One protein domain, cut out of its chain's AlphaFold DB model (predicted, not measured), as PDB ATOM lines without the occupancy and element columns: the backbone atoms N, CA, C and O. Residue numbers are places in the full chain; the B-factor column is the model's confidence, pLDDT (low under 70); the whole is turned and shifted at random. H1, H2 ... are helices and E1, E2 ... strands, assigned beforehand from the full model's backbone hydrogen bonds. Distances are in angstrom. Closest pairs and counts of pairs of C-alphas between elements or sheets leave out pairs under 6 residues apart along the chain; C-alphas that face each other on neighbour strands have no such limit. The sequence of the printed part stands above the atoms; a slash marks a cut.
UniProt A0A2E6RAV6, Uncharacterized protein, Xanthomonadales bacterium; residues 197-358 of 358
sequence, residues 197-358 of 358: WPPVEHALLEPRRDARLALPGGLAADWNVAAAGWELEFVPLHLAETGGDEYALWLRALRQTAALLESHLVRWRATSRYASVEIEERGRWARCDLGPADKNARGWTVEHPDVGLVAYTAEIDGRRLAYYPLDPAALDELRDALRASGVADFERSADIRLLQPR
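Overview. This is residues 197 to 358 of the 358 residues of an uncharacterized protein of Xanthomonadales bacterium (UniProt A0A2E6RAV6). Two twisted sheets follow each other along the long axis, bridged by the longest helix, H2, which packs on one face of each. The larger, E5 E6 E9 E8 E7 E10, has H3 over its other face and little H4 on H2's face; the smaller, E1 E2 E3 E4, has H1 and H2 over one face. The printed part has 162 residues with four named helices and ten named strands, in the order H1 E1 E2 E3 H2 E4 E5 E6 E7 E8 E9 H3 E10 H4; both sheets and the class are mixed. The whole is compact, radius of gyration of the C-alphas 16.3 A, yet elongated, spanning 52 by 30 by 26 A.

Along the chain. Find C-alpha 308 at (107.444, -11.334, 71.201); there E8, residues 308 to 316, begins its 23.7 A. Its sheet also holds E5, 277 to 279, E6, 285 to 292, E7, 299 to 304, E9, 319 to 325, and E10, 346 to 349. H2, residues 244 to 263, runs 28.2 A from (111.876, 0.149, 70.980) to (116.633, -22.459, 87.215). H3 is 330 to 340, 15.3 A long, and H4 352 to 355. Look for the second sheet in E1, 212 to 214, E2, 220 to 224, E3, 229 to 233, and E4, 268 to 271; H1 is 198 to 205.

Arrangement. Start at the larger sheet, strongly twisted, with edge strands E5 and E10. E7 E8 E9 is a meander, each strand the antiparallel neighbour of the one before, in hairpins: N 300 and O 313 are 2.8 A apart, N 312 and O 323 2.8 A. E6 E7 E8 E9 is a Greek key, the meander's last strand returning as E6's antiparallel neighbour, with N 288 and O 322 at 2.8 A. E9, H3, E10 is a split strand-helix-strand unit, E8 and E7 between its strands, with a right-handed crossover. H2 and H3 on opposite faces make three layers; H3 has a height over the sheet of 9.2 A, and C-alphas 325 of E9 and 331 are its closest pair with E9, 6.4 A. H4 is on the same face as H2, with C-alphas 322 and 355, its closest with E9, 6.5 A apart. On the smaller sheet, H1 and H2 on the same face make two layers. H2 lies over E3 and E4, along the strands at 9 degrees to E3 on the local plane. H1 and H2 only just touch, with 3 pairs of C-alphas within 8 A, through H2's residues 260 to 261 alone; Val 200 and Leu 261 have the closest C-alphas, 6.3 A. E1 E2 E3 is another meander, with N 222 and O 231 at 2.9 A; E3, H2, E4 is a strand-helix-strand unit, parallel neighbours joined through a helix, its crossover right-handed, with N 269 and O 230 at 2.8 A. In H1, H2 and H3 every O i to N i+4 pair is within hydrogen-bond range; H4 is too short for one.

Size, cuts and confidence. Look to the C-alphas of Leu 205 and Lys 295 for the two farthest apart, 53.1 A. The printed part has no cut and no long link. Mean pLDDT of the printed part is 91.7; residue 295 alone is under 70.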
ATOM      1  N   TRP A 197     125.704 -15.279  84.094       96.69
ATOM      2  CA  TRP A 197     126.171 -16.065  85.243       96.69
ATOM      3  C   TRP A 197     126.477 -15.258  86.524       96.69
ATOM      4  O   TRP A 197     126.180 -15.773  87.606       96.69
ATOM      5  N   PRO A 198     127.026 -14.021  86.478       97.25
ATOM      6  CA  PRO A 198     127.493 -13.328  87.686       97.25
ATOM      7  C   PRO A 198     126.466 -13.198  88.831       97.25
ATOM      8  O   PRO A 198     126.849 -13.405  89.984       97.25
ATOM      9  N   PRO A 199     125.165 -12.935  88.579       97.19
ATOM     10  CA  PRO A 199     124.136 -12.974  89.617       97.19
ATOM     11  C   PRO A 199     124.031 -14.318  90.355       97.19
ATOM     12  O   PRO A 199     123.894 -14.346  91.581       97.19
ATOM     13  N   VAL A 200     124.109 -15.436  89.627       96.94
ATOM     14  CA  VAL A 200     124.087 -16.782  90.220       96.94
ATOM     15  C   VAL A 200     125.374 -17.017  91.007       96.94
ATOM     16  O   VAL A 200     125.318 -17.420  92.167       96.94
ATOM     17  N   GLU A 201     126.530 -16.701  90.422       96.56
ATOM     18  CA  GLU A 201     127.844 -16.862  91.057       96.56
ATOM     19  C   GLU A 201     127.927 -16.144  92.408       96.56
ATOM     20  O   GLU A 201     128.311 -16.741  93.415       96.56
ATOM     21  N   HIS A 202     127.500 -14.883  92.454       97.25
ATOM     22  CA  HIS A 202     127.495 -14.095  93.678       97.25
ATOM     23  C   HIS A 202     126.553 -14.681  94.740       97.25
ATOM     24  O   HIS A 202     126.952 -14.813  95.897       97.25
ATOM     25  N   ALA A 203     125.346 -15.116  94.358       96.19
ATOM     26  CA  ALA A 203     124.418 -15.760  95.290       96.19
ATOM     27  C   ALA A 203     124.994 -17.056  95.898       96.19
ATOM     28  O   ALA A 203     124.664 -17.415  97.030       96.19
ATOM     29  N   LEU A 204     125.867 -17.756  95.166       93.38
ATOM     30  CA  LEU A 204     126.506 -18.995  95.611       93.38
ATOM     31  C   LEU A 204     127.760 -18.760  96.462       93.38
ATOM     32  O   LEU A 204     127.978 -19.481  97.440       93.38
ATOM     33  N   LEU A 205     128.592 -17.789  96.084       94.00
ATOM     34  CA  LEU A 205     129.935 -17.601  96.642       94.00
ATOM     35  C   LEU A 205     130.016 -16.460  97.659       94.00
ATOM     36  O   LEU A 205     130.699 -16.590  98.674       94.00
ATOM     37  N   GLU A 206     129.295 -15.363  97.428       95.31
ATOM     38  CA  GLU A 206     129.375 -14.141  98.235       95.31
ATOM     39  C   GLU A 206     128.013 -13.641  98.776       95.31
ATOM     40  O   GLU A 206     127.836 -12.434  98.916       95.31
ATOM     41  N   PRO A 207     127.060 -14.498  99.213       94.19
ATOM     42  CA  PRO A 207     125.687 -14.070  99.539       94.19
ATOM     43  C   PRO A 207     125.562 -13.101 100.729       94.19
ATOM     44  O   PRO A 207     124.479 -12.602 101.025       94.19
ATOM     45  N   ARG A 208     126.649 -12.874 101.471       94.38
ATOM     46  CA  ARG A 208     126.705 -11.972 102.635       94.38
ATOM     47  C   ARG A 208     127.272 -10.595 102.308       94.38
ATOM     48  O   ARG A 208     127.432  -9.785 103.219       94.38
ATOM     49  N   ARG A 209     127.652 -10.364 101.059       95.19
ATOM     50  CA  ARG A 209     128.259  -9.122 100.609       95.19
ATOM     51  C   ARG A 209     127.257  -8.399  99.728       95.19
ATOM     52  O   ARG A 209     126.688  -9.017  98.843       95.19
ATOM     53  N   ASP A 210     127.065  -7.105  99.948       94.19
ATOM     54  CA  ASP A 210     126.279  -6.299  99.016       94.19
ATOM     55  C   ASP A 210     126.960  -6.271  97.641       94.19
ATOM     56  O   ASP A 210     128.190  -6.181  97.536       94.19
ATOM     57  N   ALA A 211     126.160  -6.326  96.583       97.31
ATOM     58  CA  ALA A 211     126.639  -6.240  95.213       97.31
ATOM     59  C   ALA A 211     125.637  -5.498  94.335       97.31
ATOM     60  O   ALA A 211     124.429  -5.652  94.475       97.31
ATOM     61  N   ARG A 212     126.172  -4.731  93.389       97.81
ATOM     62  CA  ARG A 212     125.428  -4.139  92.281       97.81
ATOM     63  C   ARG A 212     126.072  -4.606  90.988       97.81
ATOM     64  O   ARG A 212     127.282  -4.456  90.821       97.81
ATOM     65  N   LEU A 213     125.272  -5.164  90.089       97.50
ATOM     66  CA  LEU A 213     125.717  -5.675  88.799       97.50
ATOM     67  C   LEU A 213     125.048  -4.895  87.667       97.50
ATOM     68  O   LEU A 213     123.848  -4.632  87.701       97.50
ATOM     69  N   ALA A 214     125.847  -4.558  86.655       95.94
ATOM     70  CA  ALA A 214     125.359  -4.116  85.359       95.94
ATOM     71  C   ALA A 214     125.384  -5.322  84.413       95.94
ATOM     72  O   ALA A 214     126.448  -5.864  84.112       95.94
ATOM     73  N   LEU A 215     124.203  -5.761  83.997       96.00
ATOM     74  CA  LEU A 215     123.983  -6.926  83.146       96.00
ATOM     75  C   LEU A 215     123.764  -6.483  81.686       96.00
ATOM     76  O   LEU A 215     123.647  -5.280  81.411       96.00
ATOM     77  N   PRO A 216     123.726  -7.422  80.718       94.44
ATOM     78  CA  PRO A 216     123.460  -7.091  79.320       94.44
ATOM     79  C   PRO A 216     122.225  -6.201  79.133       94.44
ATOM     80  O   PRO A 216     121.288  -6.224  79.928       94.44
ATOM     81  N   GLY A 217     122.234  -5.379  78.082       90.56
ATOM     82  CA  GLY A 217     121.142  -4.437  77.811       90.56
ATOM     83  C   GLY A 217     121.005  -3.302  78.836       90.56
ATOM     84  O   GLY A 217     120.013  -2.587  78.797       90.56
ATOM     85  N   GLY A 218     121.969  -3.127  79.750       92.69
ATOM     86  CA  GLY A 218     121.926  -2.086  80.782       92.69
ATOM     87  C   GLY A 218     121.032  -2.433  81.975       92.69
ATOM     88  O   GLY A 218     120.701  -1.549  82.761       92.69
ATOM     89  N   LEU A 219     120.631  -3.699  82.120       95.56
ATOM     90  CA  LEU A 219     119.844  -4.156  83.261       95.56
ATOM     91  C   LEU A 219     120.651  -4.015  84.560       95.56
ATOM     92  O   LEU A 219     121.740  -4.575  84.687       95.56
ATOM     93  N   ALA A 220     120.096  -3.296  85.532       95.75
ATOM     94  CA  ALA A 220     120.667  -3.180  86.865       95.75
ATOM     95  C   ALA A 220     120.104  -4.267  87.789       95.75
ATOM     96  O   ALA A 220     118.892  -4.492  87.838       95.75
ATOM     97  N   ALA A 221     120.998  -4.921  88.529       97.75
ATOM     98  CA  ALA A 221     120.652  -5.882  89.565       97.75
ATOM     99  C   ALA A 221     121.349  -5.516  90.881       97.75
ATOM    100  O   ALA A 221     122.567  -5.338  90.912       97.75
ATOM    101  N   ASP A 222     120.579  -5.437  91.962       98.00
ATOM    102  CA  ASP A 222     121.059  -5.129  93.309       98.00
ATOM    103  C   ASP A 222     120.848  -6.332  94.236       98.00
ATOM    104  O   ASP A 222     119.746  -6.869  94.337       98.00
ATOM    105  N   TRP A 223     121.903  -6.795  94.904       97.81
ATOM    106  CA  TRP A 223     121.809  -7.888  95.867       97.81
ATOM    107  C   TRP A 223     121.366  -7.352  97.221       97.81
ATOM    108  O   TRP A 223     122.027  -6.500  97.815       97.81
ATOM    109  N   ASN A 224     120.272  -7.899  97.742       95.25
ATOM    110  CA  ASN A 224     119.777  -7.587  99.071       95.25
ATOM    111  C   ASN A 224     120.176  -8.704 100.044       95.25
ATOM    112  O   ASN A 224     119.551  -9.769 100.077       95.25
ATOM    113  N   VAL A 225     121.192  -8.447 100.875       94.94
ATOM    114  CA  VAL A 225     121.709  -9.420 101.855       94.94
ATOM    115  C   VAL A 225     120.633  -9.874 102.846       94.94
ATOM    116  O   VAL A 225     120.591 -11.049 103.206       94.94
ATOM    117  N   ALA A 226     119.735  -8.978 103.271       93.69
ATOM    118  CA  ALA A 226     118.676  -9.314 104.221       93.69
ATOM    119  C   ALA A 226     117.603 -10.221 103.598       93.69
ATOM    120  O   ALA A 226     117.105 -11.136 104.254       93.69
ATOM    121  N   ALA A 227     117.262  -9.992 102.328       91.88
ATOM    122  CA  ALA A 227     116.316 -10.827 101.590       91.88
ATOM    123  C   ALA A 227     116.953 -12.102 101.006       91.88
ATOM    124  O   ALA A 227     116.212 -13.003 100.591       91.88
ATOM    125  N   ALA A 228     118.291 -12.163 100.977       94.38
ATOM    126  CA  ALA A 228     119.097 -13.169 100.289       94.38
ATOM    127  C   ALA A 228     118.641 -13.373  98.834       94.38
ATOM    128  O   ALA A 228     118.379 -14.500  98.403       94.38
ATOM    129  N   GLY A 229     118.476 -12.267  98.104       95.75
ATOM    130  CA  GLY A 229     117.975 -12.285  96.734       95.75
ATOM    131  C   GLY A 229     118.278 -11.016  95.946       95.75
ATOM    132  O   GLY A 229     118.616  -9.978  96.516       95.75
ATOM    133  N   TRP A 230     118.129 -11.121  94.628       97.00
ATOM    134  CA  TRP A 230     118.329 -10.026  93.680       97.00
ATOM    135  C   TRP A 230     117.093  -9.142  93.534       97.00
ATOM    136  O   TRP A 230     115.962  -9.622  93.461       97.00
ATOM    137  N   GLU A 231     117.317  -7.846  93.419       96.25
ATOM    138  CA  GLU A 231     116.338  -6.854  92.999       96.25
ATOM    139  C   GLU A 231     116.690  -6.424  91.577       96.25
ATOM    140  O   GLU A 231     117.769  -5.883  91.342       96.25
ATOM    141  N   LEU A 232     115.809  -6.726  90.623       96.31
ATOM    142  CA  LEU A 232     115.985  -6.369  89.216       96.31
ATOM    143  C   LEU A 232     115.164  -5.114  88.926       96.31
ATOM    144  O   LEU A 232     113.938  -5.135  89.061       96.31
ATOM    145  N   GLU A 233     115.827  -4.026  88.536       94.31
ATOM    146  CA  GLU A 233     115.135  -2.771  88.235       94.31
ATOM    147  C   GLU A 233     114.323  -2.924  86.946       94.31
ATOM    148  O   GLU A 233     114.888  -3.071  85.869       94.31
ATOM    149  N   PHE A 234     112.997  -2.867  87.056       95.50
ATOM    150  CA  PHE A 234     112.043  -2.860  85.957       95.50
ATOM    151  C   PHE A 234     111.674  -1.427  85.553       95.50
ATOM    152  O   PHE A 234     111.236  -0.605  86.369       95.50
ATOM    153  N   VAL A 235     111.783  -1.158  84.252       94.88
ATOM    154  CA  VAL A 235     111.398   0.101  83.613       94.88
ATOM    155  C   VAL A 235     110.383  -0.214  82.513       94.88
ATOM    156  O   VAL A 235     110.695  -1.022  81.646       94.88
ATOM    157  N   PRO A 236     109.177   0.380  82.507       94.69
ATOM    158  CA  PRO A 236     108.234   0.206  81.407       94.69
ATOM    159  C   PRO A 236     108.676   1.006  80.174       94.69
ATOM    160  O   PRO A 236     109.247   2.087  80.305       94.69
ATOM    161  N   LEU A 237     108.336   0.525  78.972       93.56
ATOM    162  CA  LEU A 237     108.787   1.114  77.698       93.56
ATOM    163  C   LEU A 237     108.572   2.635  77.583       93.56
ATOM    164  O   LEU A 237     109.423   3.326  77.044       93.56
ATOM    165  N   HIS A 238     107.461   3.178  78.082       91.81
ATOM    166  CA  HIS A 238     107.181   4.617  77.970       91.81
ATOM    167  C   HIS A 238     107.979   5.505  78.929       91.81
ATOM    168  O   HIS A 238     107.989   6.720  78.761       91.81
ATOM    169  N   LEU A 239     108.622   4.909  79.937       93.12
ATOM    170  CA  LEU A 239     109.562   5.581  80.839       93.12
ATOM    171  C   LEU A 239     111.013   5.203  80.524       93.12
ATOM    172  O   LEU A 239     111.927   5.651  81.218       93.12
ATOM    173  N   ALA A 240     111.230   4.351  79.523       91.38
ATOM    174  CA  ALA A 240     112.558   4.054  79.032       91.38
ATOM    175  C   ALA A 240     113.066   5.254  78.225       91.38
ATOM    176  O   ALA A 240     112.361   5.799  77.380       91.38
ATOM    177  N   GLU A 241     114.311   5.651  78.470       87.81
ATOM    178  CA  GLU A 241     114.989   6.721  77.723       87.81
ATOM    179  C   GLU A 241     115.574   6.212  76.390       87.81
ATOM    180  O   GLU A 241     116.420   6.861  75.780       87.81
ATOM    181  N   THR A 242     115.138   5.031  75.946       86.31
ATOM    182  CA  THR A 242     115.685   4.274  74.818       86.31
ATOM    183  C   THR A 242     114.619   3.968  73.767       86.31
ATOM    184  O   THR A 242     113.413   4.047  74.016       86.31
ATOM    185  N   GLY A 243     115.063   3.630  72.554       86.62
ATOM    186  CA  GLY A 243     114.167   3.210  71.473       86.62
ATOM    187  C   GLY A 243     113.548   1.822  71.705       86.62
ATOM    188  O   GLY A 243     113.990   1.062  72.566       86.62
ATOM    189  N   GLY A 244     112.547   1.457  70.894       86.69
ATOM    190  CA  GLY A 244     111.876   0.149  70.980       86.69
ATOM    191  C   GLY A 244     112.828  -1.049  70.860       86.69
ATOM    192  O   GLY A 244     112.715  -1.989  71.644       86.69
ATOM    193  N   ASP A 245     113.802  -0.982  69.949       90.06
ATOM    194  CA  ASP A 245     114.773  -2.063  69.718       90.06
ATOM    195  C   ASP A 245     115.753  -2.219  70.896       90.06
ATOM    196  O   ASP A 245     116.029  -3.326  71.359       90.06
ATOM    197  N   GLU A 246     116.254  -1.106  71.437       92.38
ATOM    198  CA  GLU A 246     117.123  -1.101  72.622       92.38
ATOM    199  C   GLU A 246     116.375  -1.611  73.858       92.38
ATOM    200  O   GLU A 246     116.906  -2.411  74.631       92.38
ATOM    201  N   TYR A 247     115.110  -1.215  74.015       93.25
ATOM    202  CA  TYR A 247     114.244  -1.751  75.057       93.25
ATOM    203  C   TYR A 247     114.000  -3.253  74.886       93.25
ATOM    204  O   TYR A 247     113.979  -3.987  75.872       93.25
ATOM    205  N   ALA A 248     113.849  -3.744  73.653       92.31
ATOM    206  CA  ALA A 248     113.722  -5.173  73.396       92.31
ATOM    207  C   ALA A 248     114.980  -5.940  73.843       92.31
ATOM    208  O   ALA A 248     114.859  -6.996  74.469       92.31
ATOM    209  N   LEU A 249     116.182  -5.401  73.610       93.75
ATOM    210  CA  LEU A 249     117.428  -5.987  74.127       93.75
ATOM    211  C   LEU A 249     117.457  -6.019  75.659       93.75
ATOM    212  O   LEU A 249     117.794  -7.053  76.241       93.75
ATOM    213  N   TRP A 250     117.061  -4.925  76.312       95.31
ATOM    214  CA  TRP A 250     116.951  -4.863  77.770       95.31
ATOM    215  C   TRP A 250     115.922  -5.869  78.317       95.31
ATOM    216  O   TRP A 250     116.217  -6.620  79.246       95.31
ATOM    217  N   LEU A 251     114.742  -5.969  77.698       94.25
ATOM    218  CA  LEU A 251     113.686  -6.896  78.112       94.25
ATOM    219  C   LEU A 251     114.121  -8.357  77.944       94.25
ATOM    220  O   LEU A 251     113.819  -9.203  78.788       94.25
ATOM    221  N   ARG A 252     114.861  -8.662  76.870       93.50
ATOM    222  CA  ARG A 252     115.484  -9.975  76.685       93.50
ATOM    223  C   ARG A 252     116.455 -10.278  77.822       93.50
ATOM    224  O   ARG A 252     116.376 -11.365  78.388       93.50
ATOM    225  N   ALA A 253     117.315  -9.326  78.182       95.25
ATOM    226  CA  ALA A 253     118.266  -9.496  79.273       95.25
ATOM    227  C   ALA A 253     117.575  -9.706  80.629       95.25
ATOM    228  O   ALA A 253     117.981 -10.592  81.383       95.25
ATOM    229  N   LEU A 254     116.498  -8.965  80.917       95.00
ATOM    230  CA  LEU A 254     115.669  -9.163  82.111       95.00
ATOM    231  C   LEU A 254     115.126 -10.592  82.178       95.00
ATOM    232  O   LEU A 254     115.327 -11.281  83.176       95.00
ATOM    233  N   ARG A 255     114.499 -11.066  81.094       93.38
ATOM    234  CA  ARG A 255     113.905 -12.411  81.025       93.38
ATOM    235  C   ARG A 255     114.948 -13.522  81.121       93.38
ATOM    236  O   ARG A 255     114.718 -14.508  81.811       93.38
ATOM    237  N   GLN A 256     116.093 -13.367  80.456       94.19
ATOM    238  CA  GLN A 256     117.195 -14.332  80.533       94.19
ATOM    239  C   GLN A 256     117.786 -14.399  81.943       94.19
ATOM    240  O   GLN A 256     118.011 -15.493  82.455       94.19
ATOM    241  N   THR A 257     117.973 -13.246  82.589       96.00
ATOM    242  CA  THR A 257     118.444 -13.171  83.979       96.00
ATOM    243  C   THR A 257     117.452 -13.843  84.924       96.00
ATOM    244  O   THR A 257     117.844 -14.728  85.678       96.00
ATOM    245  N   ALA A 258     116.167 -13.482  84.853       94.44
ATOM    246  CA  ALA A 258     115.113 -14.070  85.677       94.44
ATOM    247  C   ALA A 258     115.038 -15.597  85.518       94.44
ATOM    248  O   ALA A 258     115.122 -16.326  86.505       94.44
ATOM    249  N   ALA A 259     114.993 -16.088  84.275       92.62
ATOM    250  CA  ALA A 259     114.943 -17.519  83.986       92.62
ATOM    251  C   ALA A 259     116.171 -18.274  84.524       92.62
ATOM    252  O   ALA A 259     116.047 -19.399  85.011       92.62
ATOM    253  N   LEU A 260     117.359 -17.666  84.454       94.69
ATOM    254  CA  LEU A 260     118.584 -18.269  84.970       94.69
ATOM    255  C   LEU A 260     118.625 -18.283  86.506       94.69
ATOM    256  O   LEU A 260     119.059 -19.271  87.096       94.69
ATOM    257  N   LEU A 261     118.157 -17.216  87.158       95.25
ATOM    258  CA  LEU A 261     118.025 -17.172  88.615       95.25
ATOM    259  C   LEU A 261     117.030 -18.235  89.098       95.25
ATOM    260  O   LEU A 261     117.333 -18.979  90.030       95.25
ATOM    261  N   GLU A 262     115.890 -18.379  88.422       93.12
ATOM    262  CA  GLU A 262     114.878 -19.393  88.736       93.12
ATOM    263  C   GLU A 262     115.375 -20.822  88.539       93.12
ATOM    264  O   GLU A 262     115.138 -21.668  89.399       93.12
ATOM    265  N   SER A 263     116.096 -21.112  87.452       92.81
ATOM    266  CA  SER A 263     116.633 -22.459  87.215       92.81
ATOM    267  C   SER A 263     117.658 -22.883  88.273       92.81
ATOM    268  O   SER A 263     117.804 -24.073  88.548       92.81
ATOM    269  N   HIS A 264     118.310 -21.918  88.928       95.19
ATOM    270  CA  HIS A 264     119.238 -22.137  90.041       95.19
ATOM    271  C   HIS A 264     118.608 -21.896  91.420       95.19
ATOM    272  O   HIS A 264     119.304 -21.914  92.441       95.19
ATOM    273  N   LEU A 265     117.289 -21.679  91.468       95.38
ATOM    274  CA  LEU A 265     116.528 -21.396  92.685       95.38
ATOM    275  C   LEU A 265     117.151 -20.258  93.513       95.38
ATOM    276  O   LEU A 265     117.179 -20.303  94.750       95.38
ATOM    277  N   VAL A 266     117.698 -19.259  92.819       95.38
ATOM    278  CA  VAL A 266     118.181 -18.008  93.396       95.38
ATOM    279  C   VAL A 266     117.003 -17.053  93.459       95.38
ATOM    280  O   VAL A 266     116.336 -16.778  92.463       95.38
ATOM    281  N   ARG A 267     116.736 -16.546  94.662       94.62
ATOM    282  CA  ARG A 267     115.625 -15.630  94.885       94.62
ATOM    283  C   ARG A 267     115.866 -14.328  94.132       94.62
ATOM    284  O   ARG A 267     116.951 -13.754  94.208       94.62
ATOM    285  N   TRP A 268     114.824 -13.831  93.485       94.69
ATOM    286  CA  TRP A 268     114.820 -12.507  92.888       94.69
ATOM    287  C   TRP A 268     113.434 -11.873  93.000       94.69
ATOM    288  O   TRP A 268     112.452 -12.553  93.306       94.69
ATOM    289  N   ARG A 269     113.365 -10.560  92.800       94.44
ATOM    290  CA  ARG A 269     112.122  -9.807  92.627       94.44
ATOM    291  C   ARG A 269     112.350  -8.631  91.689       94.44
ATOM    292  O   ARG A 269     113.443  -8.067  91.663       94.44
ATOM    293  N   ALA A 270     111.314  -8.233  90.966       94.56
ATOM    294  CA  ALA A 270     111.328  -6.967  90.252       94.56
ATOM    295  C   ALA A 270     111.116  -5.798  91.226       94.56
ATOM    296  O   ALA A 270     110.338  -5.894  92.178       94.56
ATOM    297  N   THR A 271     111.786  -4.681  90.969       94.56
ATOM    298  CA  THR A 271     111.570  -3.397  91.648       94.56
ATOM    299  C   THR A 271     111.403  -2.301  90.605       94.56
ATOM    300  O   THR A 271     111.767  -2.481  89.452       94.56
ATOM    301  N   SER A 272     110.826  -1.156  90.959       94.56
ATOM    302  CA  SER A 272     110.822   0.003  90.065       94.56
ATOM    303  C   SER A 272     111.017   1.276  90.865       94.56
ATOM    304  O   SER A 272     110.474   1.422  91.960       94.56
ATOM    305  N   ARG A 273     111.791   2.210  90.311       93.38
ATOM    306  CA  ARG A 273     111.975   3.552  90.884       93.38
ATOM    307  C   ARG A 273     110.814   4.500  90.579       93.38
ATOM    308  O   ARG A 273     110.730   5.578  91.161       93.38
ATOM    309  N   TYR A 274     109.944   4.130  89.641       93.31
ATOM    310  CA  TYR A 274     108.849   4.975  89.184       93.31
ATOM    311  C   TYR A 274     107.595   4.712  90.012       93.31
ATOM    312  O   TYR A 274     107.040   3.620  89.981       93.31
ATOM    313  N   ALA A 275     107.107   5.738  90.710       89.81
ATOM    314  CA  ALA A 275     105.909   5.633  91.548       89.81
ATOM    315  C   ALA A 275     104.627   5.286  90.763       89.81
ATOM    316  O   ALA A 275     103.652   4.838  91.355       89.81
ATOM    317  N   SER A 276     104.620   5.499  89.444       89.38
ATOM    318  CA  SER A 276     103.524   5.127  88.539       89.38
ATOM    319  C   SER A 276     103.521   3.646  88.143       89.38
ATOM    320  O   SER A 276     102.598   3.209  87.452       89.38
ATOM    321  N   VAL A 277     104.548   2.889  88.537       95.62
ATOM    322  CA  VAL A 277     104.694   1.466  88.237       95.62
ATOM    323  C   VAL A 277     104.315   0.663  89.466       95.62
ATOM    324  O   VAL A 277     104.994   0.691  90.491       95.62
ATOM    325  N   GLU A 278     103.240  -0.098  89.342       95.56
ATOM    326  CA  GLU A 278     102.806  -1.033  90.366       95.56
ATOM    327  C   GLU A 278     103.289  -2.432  90.008       95.56
ATOM    328  O   GLU A 278     102.925  -2.974  88.968       95.56
ATOM    329  N   ILE A 279     104.109  -3.025  90.864       94.56
ATOM    330  CA  ILE A 279     104.550  -4.412  90.708       94.56
ATOM    331  C   ILE A 279     103.633  -5.286  91.560       94.56
ATOM    332  O   ILE A 279     103.396  -4.979  92.729       94.56
ATOM    333  N   GLU A 280     103.100  -6.353  90.967       92.19
ATOM    334  CA  GLU A 280     102.278  -7.333  91.679       92.19
ATOM    335  C   GLU A 280     103.049  -7.946  92.864       92.19
ATOM    336  O   GLU A 280     104.275  -8.007  92.853       92.19
ATOM    337  N   GLU A 281     102.347  -8.385  93.911       86.50
ATOM    338  CA  GLU A 281     102.949  -8.804  95.188       86.50
ATOM    339  C   GLU A 281     104.015  -9.905  95.034       86.50
ATOM    340  O   GLU A 281     105.054  -9.867  95.700       86.50
ATOM    341  N   ARG A 282     103.795 -10.869  94.133       84.00
ATOM    342  CA  ARG A 282     104.757 -11.933  93.805       84.00
ATOM    343  C   ARG A 282     105.795 -11.512  92.762       84.00
ATOM    344  O   ARG A 282     106.679 -12.304  92.448       84.00
ATOM    345  N   GLY A 283     105.718 -10.291  92.241       85.88
ATOM    346  CA  GLY A 283     106.669  -9.721  91.291       85.88
ATOM    347  C   GLY A 283     106.553 -10.269  89.872       85.88
ATOM    348  O   GLY A 283     107.490 -10.110  89.093       85.88
ATOM    349  N   ARG A 284     105.440 -10.930  89.527       87.00
ATOM    350  CA  ARG A 284     105.318 -11.676  88.261       87.00
ATOM    351  C   ARG A 284     104.895 -10.819  87.071       87.00
ATOM    352  O   ARG A 284     105.193 -11.144  85.920       87.00
ATOM    353  N   TRP A 285     104.225  -9.705  87.335       93.75
ATOM    354  CA  TRP A 285     103.881  -8.702  86.334       93.75
ATOM    355  C   TRP A 285     103.859  -7.301  86.951       93.75
ATOM    356  O   TRP A 285     103.767  -7.137  88.168       93.75
ATOM    357  N   ALA A 286     103.961  -6.285  86.098       95.56
ATOM    358  CA  ALA A 286     103.867  -4.882  86.484       95.56
ATOM    359  C   ALA A 286     102.733  -4.181  85.733       95.56
ATOM    360  O   ALA A 286     102.469  -4.489  84.572       95.56
ATOM    361  N   ARG A 287     102.079  -3.215  86.375       95.62
ATOM    362  CA  ARG A 287     101.008  -2.391  85.818       95.62
ATOM    363  C   ARG A 287     101.411  -0.928  85.816       95.62
ATOM    364  O   ARG A 287     101.973  -0.422  86.781       95.62
ATOM    365  N   CYS A 288     101.100  -0.251  84.721       95.69
ATOM    366  CA  CYS A 288     101.273   1.186  84.566       95.69
ATOM    367  C   CYS A 288      99.947   1.805  84.145       95.69
ATOM    368  O   CYS A 288      99.248   1.263  83.286       95.69
ATOM    369  N   ASP A 289      99.623   2.957  84.717       93.94
ATOM    370  CA  ASP A 289      98.500   3.764  84.264       93.94
ATOM    371  C   ASP A 289      98.974   4.767  83.206       93.94
ATOM    372  O   ASP A 289      99.788   5.647  83.483       93.94
ATOM    373  N   LEU A 290      98.479   4.601  81.980       93.06
ATOM    374  CA  LEU A 290      98.816   5.419  80.815       93.06
ATOM    375  C   LEU A 290      97.864   6.612  80.643       93.06
ATOM    376  O   LEU A 290      97.921   7.307  79.631       93.06
ATOM    377  N   GLY A 291      96.981   6.862  81.609       92.31
ATOM    378  CA  GLY A 291      96.100   8.019  81.612       92.31
ATOM    379  C   GLY A 291      94.668   7.713  81.164       92.31
ATOM    380  O   GLY A 291      94.215   6.565  81.194       92.31
ATOM    381  N   PRO A 292      93.889   8.753  80.826       91.69
ATOM    382  CA  PRO A 292      92.479   8.600  80.495       91.69
ATOM    383  C   PRO A 292      92.271   7.846  79.174       91.69
ATOM    384  O   PRO A 292      93.013   8.002  78.202       91.69
ATOM    385  N   ALA A 293      91.206   7.052  79.134       88.44
ATOM    386  CA  ALA A 293      90.742   6.329  77.961       88.44
ATOM    387  C   ALA A 293      89.260   6.593  77.702       88.44
ATOM    388  O   ALA A 293      88.501   6.955  78.606       88.44
ATOM    389  N   ASP A 294      88.838   6.333  76.469       75.25
ATOM    390  CA  ASP A 294      87.419   6.189  76.174       75.25
ATOM    391  C   ASP A 294      86.895   4.942  76.911       75.25
ATOM    392  O   ASP A 294      87.637   3.986  77.130       75.25
ATOM    393  N   LYS A 295      85.624   4.927  77.335       69.44
ATOM    394  CA  LYS A 295      85.038   3.843  78.161       69.44
ATOM    395  C   LYS A 295      84.832   2.507  77.415       69.44
ATOM    396  O   LYS A 295      83.920   1.751  77.740       69.44
ATOM    397  N   ASN A 296      85.634   2.221  76.397       71.44
ATOM    398  CA  ASN A 296      85.527   1.011  75.595       71.44
ATOM    399  C   ASN A 296      86.429  -0.075  76.184       71.44
ATOM    400  O   ASN A 296      87.612   0.161  76.355       71.44
ATOM    401  N   ALA A 297      85.903  -1.276  76.434       77.81
ATOM    402  CA  ALA A 297      86.680  -2.417  76.930       77.81
ATOM    403  C   ALA A 297      87.542  -3.050  75.818       77.81
ATOM    404  O   ALA A 297      87.282  -4.160  75.355       77.81
ATOM    405  N   ARG A 298      88.531  -2.300  75.321       87.12
ATOM    406  CA  ARG A 298      89.449  -2.733  74.260       87.12
ATOM    407  C   ARG A 298      90.775  -3.186  74.843       87.12
ATOM    408  O   ARG A 298      91.290  -2.549  75.759       87.12
ATOM    409  N   GLY A 299      91.329  -4.254  74.277       91.62
ATOM    410  CA  GLY A 299      92.636  -4.788  74.633       91.62
ATOM    411  C   GLY A 299      93.552  -4.920  73.422       91.62
ATOM    412  O   GLY A 299      93.100  -5.243  72.322       91.62
ATOM    413  N   TRP A 300      94.851  -4.736  73.640       93.75
ATOM    414  CA  TRP A 300      95.891  -5.042  72.665       93.75
ATOM    415  C   TRP A 300      96.984  -5.911  73.272       93.75
ATOM    416  O   TRP A 300      97.335  -5.790  74.444       93.75
ATOM    417  N   THR A 301      97.537  -6.779  72.436       94.81
ATOM    418  CA  THR A 301      98.793  -7.485  72.690       94.81
ATOM    419  C   THR A 301      99.882  -6.709  71.963       94.81
ATOM    420  O   THR A 301      99.918  -6.720  70.733       94.81
ATOM    421  N   VAL A 302     100.722  -5.988  72.708       94.19
ATOM    422  CA  VAL A 302     101.821  -5.203  72.140       94.19
ATOM    423  C   VAL A 302     103.044  -6.101  72.017       94.19
ATOM    424  O   VAL A 302     103.568  -6.586  73.021       94.19
ATOM    425  N   GLU A 303     103.488  -6.333  70.787       94.62
ATOM    426  CA  GLU A 303     104.569  -7.264  70.459       94.62
ATOM    427  C   GLU A 303     105.739  -6.542  69.785       94.62
ATOM    428  O   GLU A 303     105.567  -5.561  69.063       94.62
ATOM    429  N   HIS A 304     106.940  -7.064  70.002       93.06
ATOM    430  CA  HIS A 304     108.147  -6.696  69.279       93.06
ATOM    431  C   HIS A 304     108.648  -7.918  68.492       93.06
ATOM    432  O   HIS A 304     108.689  -9.010  69.070       93.06
ATOM    433  N   PRO A 305     109.082  -7.773  67.223       89.25
ATOM    434  CA  PRO A 305     109.465  -8.904  66.370       89.25
ATOM    435  C   PRO A 305     110.465  -9.876  67.014       89.25
ATOM    436  O   PRO A 305     110.296 -11.088  66.922       89.25
ATOM    437  N   ASP A 306     111.458  -9.346  67.732       89.00
ATOM    438  CA  ASP A 306     112.562 -10.159  68.259       89.00
ATOM    439  C   ASP A 306     112.366 -10.703  69.685       89.00
ATOM    440  O   ASP A 306     113.158 -11.532  70.144       89.00
ATOM    441  N   VAL A 307     111.380 -10.200  70.435       89.69
ATOM    442  CA  VAL A 307     111.149 -10.602  71.843       89.69
ATOM    443  C   VAL A 307     109.705 -11.005  72.132       89.69
ATOM    444  O   VAL A 307     109.378 -11.351  73.269       89.69
ATOM    445  N   GLY A 308     108.855 -11.001  71.104       92.56
ATOM    446  CA  GLY A 308     107.444 -11.334  71.201       92.56
ATOM    447  C   GLY A 308     106.692 -10.321  72.056       92.56
ATOM    448  O   GLY A 308     106.888  -9.114  71.935       92.56
ATOM    449  N   LEU A 309     105.827 -10.821  72.934       93.56
ATOM    450  CA  LEU A 309     105.019 -10.002  73.828       93.56
ATOM    451  C   LEU A 309     105.879  -9.057  74.678       93.56
ATOM    452  O   LEU A 309     106.730  -9.501  75.451       93.56
ATOM    453  N   VAL A 310     105.598  -7.761  74.577       94.19
ATOM    454  CA  VAL A 310     106.148  -6.711  75.441       94.19
ATOM    455  C   VAL A 310     105.193  -6.438  76.598       94.19
ATOM    456  O   VAL A 310     105.613  -6.444  77.753       94.19
ATOM    457  N   ALA A 311     103.916  -6.217  76.290       95.44
ATOM    458  CA  ALA A 311     102.880  -5.899  77.266       95.44
ATOM    459  C   ALA A 311     101.480  -6.153  76.699       95.44
ATOM    460  O   ALA A 311     101.277  -6.146  75.485       95.44
ATOM    461  N   TYR A 312     100.500  -6.290  77.584       94.94
ATOM    462  CA  TYR A 312      99.102  -6.061  77.240       94.94
ATOM    463  C   TYR A 312      98.750  -4.607  77.513       94.94
ATOM    464  O   TYR A 312      99.169  -4.051  78.526       94.94
ATOM    465  N   THR A 313      97.950  -3.992  76.653       94.38
ATOM    466  CA  THR A 313      97.299  -2.718  76.971       94.38
ATOM    467  C   THR A 313      95.799  -2.911  76.979       94.38
ATOM    468  O   THR A 313      95.267  -3.689  76.192       94.38
ATOM    469  N   ALA A 314      95.112  -2.246  77.897       93.75
ATOM    470  CA  ALA A 314      93.671  -2.356  78.035       93.75
ATOM    471  C   ALA A 314      93.052  -1.027  78.456       93.75
ATOM    472  O   ALA A 314      93.634  -0.278  79.238       93.75
ATOM    473  N   GLU A 315      91.859  -0.745  77.949       92.50
ATOM    474  CA  GLU A 315      91.022   0.369  78.384       92.50
ATOM    475  C   GLU A 315      89.963  -0.170  79.359       92.50
ATOM    476  O   GLU A 315      89.076  -0.928  78.972       92.50
ATOM    477  N   ILE A 316      90.097   0.162  80.646       90.12
ATOM    478  CA  ILE A 316      89.270  -0.352  81.750       90.12
ATOM    479  C   ILE A 316      88.821   0.842  82.593       90.12
ATOM    480  O   ILE A 316      89.638   1.680  82.968       90.12
ATOM    481  N   ASP A 317      87.518   0.957  82.854       89.06
ATOM    482  CA  ASP A 317      86.924   2.024  83.676       89.06
ATOM    483  C   ASP A 317      87.331   3.460  83.278       89.06
ATOM    484  O   ASP A 317      87.448   4.362  84.108       89.06
ATOM    485  N   GLY A 318      87.532   3.701  81.976       90.06
ATOM    486  CA  GLY A 318      87.957   5.006  81.451       90.06
ATOM    487  C   GLY A 318      89.435   5.331  81.703       90.06
ATOM    488  O   GLY A 318      89.843   6.489  81.582       90.06
ATOM    489  N   ARG A 319      90.245   4.328  82.048       92.50
ATOM    490  CA  ARG A 319      91.705   4.406  82.161       92.50
ATOM    491  C   ARG A 319      92.349   3.483  81.141       92.50
ATOM    492  O   ARG A 319      91.863   2.381  80.899       92.50
ATOM    493  N   ARG A 320      93.461   3.916  80.556       93.19
ATOM    494  CA  ARG A 320      94.322   3.060  79.744       93.19
ATOM    495  C   ARG A 320      95.410   2.495  80.638       93.19
ATOM    496  O   ARG A 320      96.171   3.247  81.232       93.19
ATOM    497  N   LEU A 321      95.506   1.180  80.707       94.56
ATOM    498  CA  LEU A 321      96.450   0.471  81.556       94.56
ATOM    499  C   LEU A 321      97.375  -0.379  80.688       94.56
ATOM    500  O   LEU A 321      96.923  -1.009  79.734       94.56
ATOM    501  N   ALA A 322      98.661  -0.409  81.028       95.75
ATOM    502  CA  ALA A 322      99.631  -1.339  80.463       95.75
ATOM    503  C   ALA A 322     100.038  -2.371  81.508       95.75
ATOM    504  O   ALA A 322     100.303  -2.016  82.654       95.75
ATOM    505  N   TYR A 323     100.124  -3.629  81.094       95.88
ATOM    506  CA  TYR A 323     100.505  -4.758  81.924       95.88
ATOM    507  C   TYR A 323     101.693  -5.482  81.298       95.88
ATOM    508  O   TYR A 323     101.594  -6.032  80.201       95.88
ATOM    509  N   TYR A 324     102.814  -5.481  82.005       95.38
ATOM    510  CA  TYR A 324     104.081  -6.046  81.570       95.38
ATOM    511  C   TYR A 324     104.311  -7.387  82.268       95.38
ATOM    512  O   TYR A 324     104.534  -7.402  83.480       95.38
ATOM    513  N   PRO A 325     104.269  -8.517  81.545       93.81
ATOM    514  CA  PRO A 325     104.632  -9.804  82.116       93.81
ATOM    515  C   PRO A 325     106.151  -9.876  82.307       93.81
ATOM    516  O   PRO A 325     106.917  -9.733  81.346       93.81
ATOM    517  N   LEU A 326     106.569 -10.095  83.553       90.69
ATOM    518  CA  LEU A 326     107.977 -10.241  83.940       90.69
ATOM    519  C   LEU A 326     108.372 -11.720  84.027       90.69
ATOM    520  O   LEU A 326     109.510 -12.067  83.725       90.69
ATOM    521  N   ASP A 327     107.402 -12.576  84.347       84.31
ATOM    522  CA  ASP A 327     107.492 -14.034  84.380       84.31
ATOM    523  C   ASP A 327     106.532 -14.639  83.325       84.31
ATOM    524  O   ASP A 327     105.352 -14.271  83.290       84.31
ATOM    525  N   PRO A 328     106.983 -15.562  82.453       81.44
ATOM    526  CA  PRO A 328     106.108 -16.273  81.518       81.44
ATOM    527  C   PRO A 328     104.916 -16.992  82.171       81.44
ATOM    528  O   PRO A 328     103.848 -17.068  81.565       81.44
ATOM    529  N   ALA A 329     105.056 -17.492  83.403       82.25
ATOM    530  CA  ALA A 329     103.968 -18.149  84.128       82.25
ATOM    531  C   ALA A 329     102.833 -17.179  84.512       82.25
ATOM    532  O   ALA A 329     101.731 -17.612  84.847       82.25
ATOM    533  N   ALA A 330     103.079 -15.869  84.438       86.31
ATOM    534  CA  ALA A 330     102.099 -14.827  84.721       86.31
ATOM    535  C   ALA A 330     101.106 -14.586  83.577       86.31
ATOM    536  O   ALA A 330     100.118 -13.881  83.769       86.31
ATOM    537  N   LEU A 331     101.375 -15.104  82.374       88.81
ATOM    538  CA  LEU A 331     100.623 -14.741  81.171       88.81
ATOM    539  C   LEU A 331      99.155 -15.158  81.233       88.81
ATOM    540  O   LEU A 331      98.282 -14.357  80.901       88.81
ATOM    541  N   ASP A 332      98.881 -16.388  81.664       87.69
ATOM    542  CA  ASP A 332      97.508 -16.890  81.751       87.69
ATOM    543  C   ASP A 332      96.735 -16.187  82.871       87.69
ATOM    544  O   ASP A 332      95.627 -15.710  82.644       87.69
ATOM    545  N   GLU A 333      97.367 -16.003  84.034       88.88
ATOM    546  CA  GLU A 333      96.807 -15.224  85.145       88.88
ATOM    547  C   GLU A 333      96.453 -13.797  84.719       88.88
ATOM    548  O   GLU A 333      95.363 -13.306  85.014       88.88
ATOM    549  N   LEU A 334      97.349 -13.139  83.986       90.44
ATOM    550  CA  LEU A 334      97.136 -11.779  83.517       90.44
ATOM    551  C   LEU A 334      95.992 -11.707  82.500       90.44
ATOM    552  O   LEU A 334      95.152 -10.810  82.571       90.44
ATOM    553  N   ARG A 335      95.911 -12.670  81.576       88.31
ATOM    554  CA  ARG A 335      94.795 -12.767  80.623       88.31
ATOM    555  C   ARG A 335      93.466 -12.997  81.330       88.31
ATOM    556  O   ARG A 335      92.476 -12.374  80.951       88.31
ATOM    557  N   ASP A 336      93.433 -13.856  82.340       89.31
ATOM    558  CA  ASP A 336      92.219 -14.140  83.103       89.31
ATOM    559  C   ASP A 336      91.782 -12.928  83.936       89.31
ATOM    560  O   ASP A 336      90.599 -12.579  83.931       89.31
ATOM    561  N   ALA A 337      92.725 -12.209  84.555       88.69
ATOM    562  CA  ALA A 337      92.451 -10.964  85.271       88.69
ATOM    563  C   ALA A 337      91.878  -9.870  84.349       88.69
ATOM    564  O   ALA A 337      90.907  -9.188  84.697       88.69
ATOM    565  N   LEU A 338      92.427  -9.725  83.140       90.62
ATOM    566  CA  LEU A 338      91.936  -8.751  82.163       90.62
ATOM    567  C   LEU A 338      90.557  -9.128  81.606       90.62
ATOM    568  O   LEU A 338      89.696  -8.259  81.455       90.62
ATOM    569  N   ARG A 339      90.304 -10.420  81.371       89.75
ATOM    570  CA  ARG A 339      88.978 -10.924  80.977       89.75
ATOM    571  C   ARG A 339      87.933 -10.698  82.059       89.75
ATOM    572  O   ARG A 339      86.830 -10.258  81.747       89.75
ATOM    573  N   ALA A 340      88.284 -10.944  83.321       88.81
ATOM    574  CA  ALA A 340      87.417 -10.650  84.460       88.81
ATOM    575  C   ALA A 340      87.086  -9.150  84.564       88.81
ATOM    576  O   ALA A 340      86.008  -8.789  85.029       88.81
ATOM    577  N   SER A 341      87.975  -8.290  84.059       87.38
ATOM    578  CA  SER A 341      87.787  -6.836  83.970       87.38
ATOM    579  C   SER A 341      87.024  -6.383  82.711       87.38
ATOM    580  O   SER A 341      86.935  -5.189  82.439       87.38
ATOM    581  N   GLY A 342      86.471  -7.317  81.925       86.44
ATOM    582  CA  GLY A 342      85.633  -7.032  80.755       86.44
ATOM    583  C   GLY A 342      86.369  -6.970  79.412       86.44
ATOM    584  O   GLY A 342      85.729  -6.728  78.390       86.44
ATOM    585  N   VAL A 343      87.683  -7.221  79.376       87.62
ATOM    586  CA  VAL A 343      88.479  -7.225  78.136       87.62
ATOM    587  C   VAL A 343      88.453  -8.625  77.519       87.62
ATOM    588  O   VAL A 343      89.233  -9.502  77.889       87.62
ATOM    589  N   ALA A 344      87.511  -8.864  76.606       79.25
ATOM    590  CA  ALA A 344      87.305 -10.191  76.017       79.25
ATOM    591  C   ALA A 344      88.307 -10.525  74.894       79.25
ATOM    592  O   ALA A 344      88.778 -11.664  74.819       79.25
ATOM    593  N   ASP A 345      88.663  -9.529  74.077       82.62
ATOM    594  CA  ASP A 345      89.500  -9.687  72.886       82.62
ATOM    595  C   ASP A 345      90.749  -8.801  72.944       82.62
ATOM    596  O   ASP A 345      90.700  -7.648  73.379       82.62
ATOM    597  N   PHE A 346      91.865  -9.349  72.454       88.31
ATOM    598  CA  PHE A 346      93.135  -8.641  72.331       88.31
ATOM    599  C   PHE A 346      93.584  -8.598  70.875       88.31
ATOM    600  O   PHE A 346      93.938  -9.624  70.291       88.31
ATOM    601  N   GLU A 347      93.620  -7.400  70.303       91.44
ATOM    602  CA  GLU A 347      94.184  -7.176  68.975       91.44
ATOM    603  C   GLU A 347      95.718  -7.185  69.054       91.44
ATOM    604  O   GLU A 347      96.315  -6.518  69.899       91.44
ATOM    605  N   ARG A 348      96.387  -7.948  68.184       92.50
ATOM    606  CA  ARG A 348      97.854  -7.917  68.107       92.50
ATOM    607  C   ARG A 348      98.314  -6.637  67.424       92.50
ATOM    608  O   ARG A 348      97.811  -6.295  66.359       92.50
ATOM    609  N   SER A 349      99.292  -5.961  68.015       90.81
ATOM    610  CA  SER A 349      99.826  -4.709  67.494       90.81
ATOM    611  C   SER A 349     101.330  -4.602  67.732       90.81
ATOM    612  O   SER A 349     101.822  -4.924  68.809       90.81
ATOM    613  N   ALA A 350     102.052  -4.094  66.733       88.44
ATOM    614  CA  ALA A 350     103.446  -3.663  66.873       88.44
ATOM    615  C   ALA A 350     103.558  -2.158  67.202       88.44
ATOM    616  O   ALA A 350     104.652  -1.599  67.258       88.44
ATOM    617  N   ASP A 351     102.425  -1.469  67.378       87.19
ATOM    618  CA  ASP A 351     102.395  -0.031  67.625       87.19
ATOM    619  C   ASP A 351     102.724   0.294  69.087       87.19
ATOM    620  O   ASP A 351     101.853   0.316  69.962       87.19
ATOM    621  N   ILE A 352     103.992   0.615  69.343       85.69
ATOM    622  CA  ILE A 352     104.478   1.017  70.670       85.69
ATOM    623  C   ILE A 352     103.808   2.289  71.211       85.69
ATOM    624  O   ILE A 352     103.864   2.534  72.415       85.69
ATOM    625  N   ARG A 353     103.121   3.087  70.375       85.12
ATOM    626  CA  ARG A 353     102.344   4.255  70.841       85.12
ATOM    627  C   ARG A 353     101.189   3.850  71.753       85.12
ATOM    628  O   ARG A 353     100.719   4.673  72.530       85.12
ATOM    629  N   LEU A 354     100.753   2.590  71.707       86.69
ATOM    630  CA  LEU A 354      99.769   2.052  72.651       86.69
ATOM    631  C   LEU A 354     100.286   2.025  74.093       86.69
ATOM    632  O   LEU A 354      99.470   1.994  75.010       86.69
ATOM    633  N   LEU A 355     101.608   2.056  74.283       88.38
ATOM    634  CA  LEU A 355     102.249   2.073  75.593       88.38
ATOM    635  C   LEU A 355     102.564   3.484  76.093       88.38
ATOM    636  O   LEU A 355     102.983   3.613  77.235       88.38
ATOM    637  N   GLN A 356     102.357   4.521  75.280       86.56
ATOM    638  CA  GLN A 356     102.622   5.908  75.660       86.56
ATOM    639  C   GLN A 356     101.445   6.505  76.450       86.56
ATOM    640  O   GLN A 356     100.287   6.192  76.136       86.56
ATOM    641  N   PRO A 357     101.710   7.376  77.444       83.75
ATOM    642  CA  PRO A 357     100.667   8.143  78.106       83.75
ATOM    643  C   PRO A 357      99.854   8.973  77.107       83.75
ATOM    644  O   PRO A 357     100.407   9.487  76.131       83.75
ATOM    645  N   ARG A 358      98.547   9.090  77.352       73.50
ATOM    646  CA  ARG A 358      97.643   9.957  76.581       73.50
ATOM    647  C   ARG A 358      97.513  11.353  77.163       73.50
ATOM    648  O   ARG A 358      97.402  11.465  78.406       73.50
TER     649      ARG A 358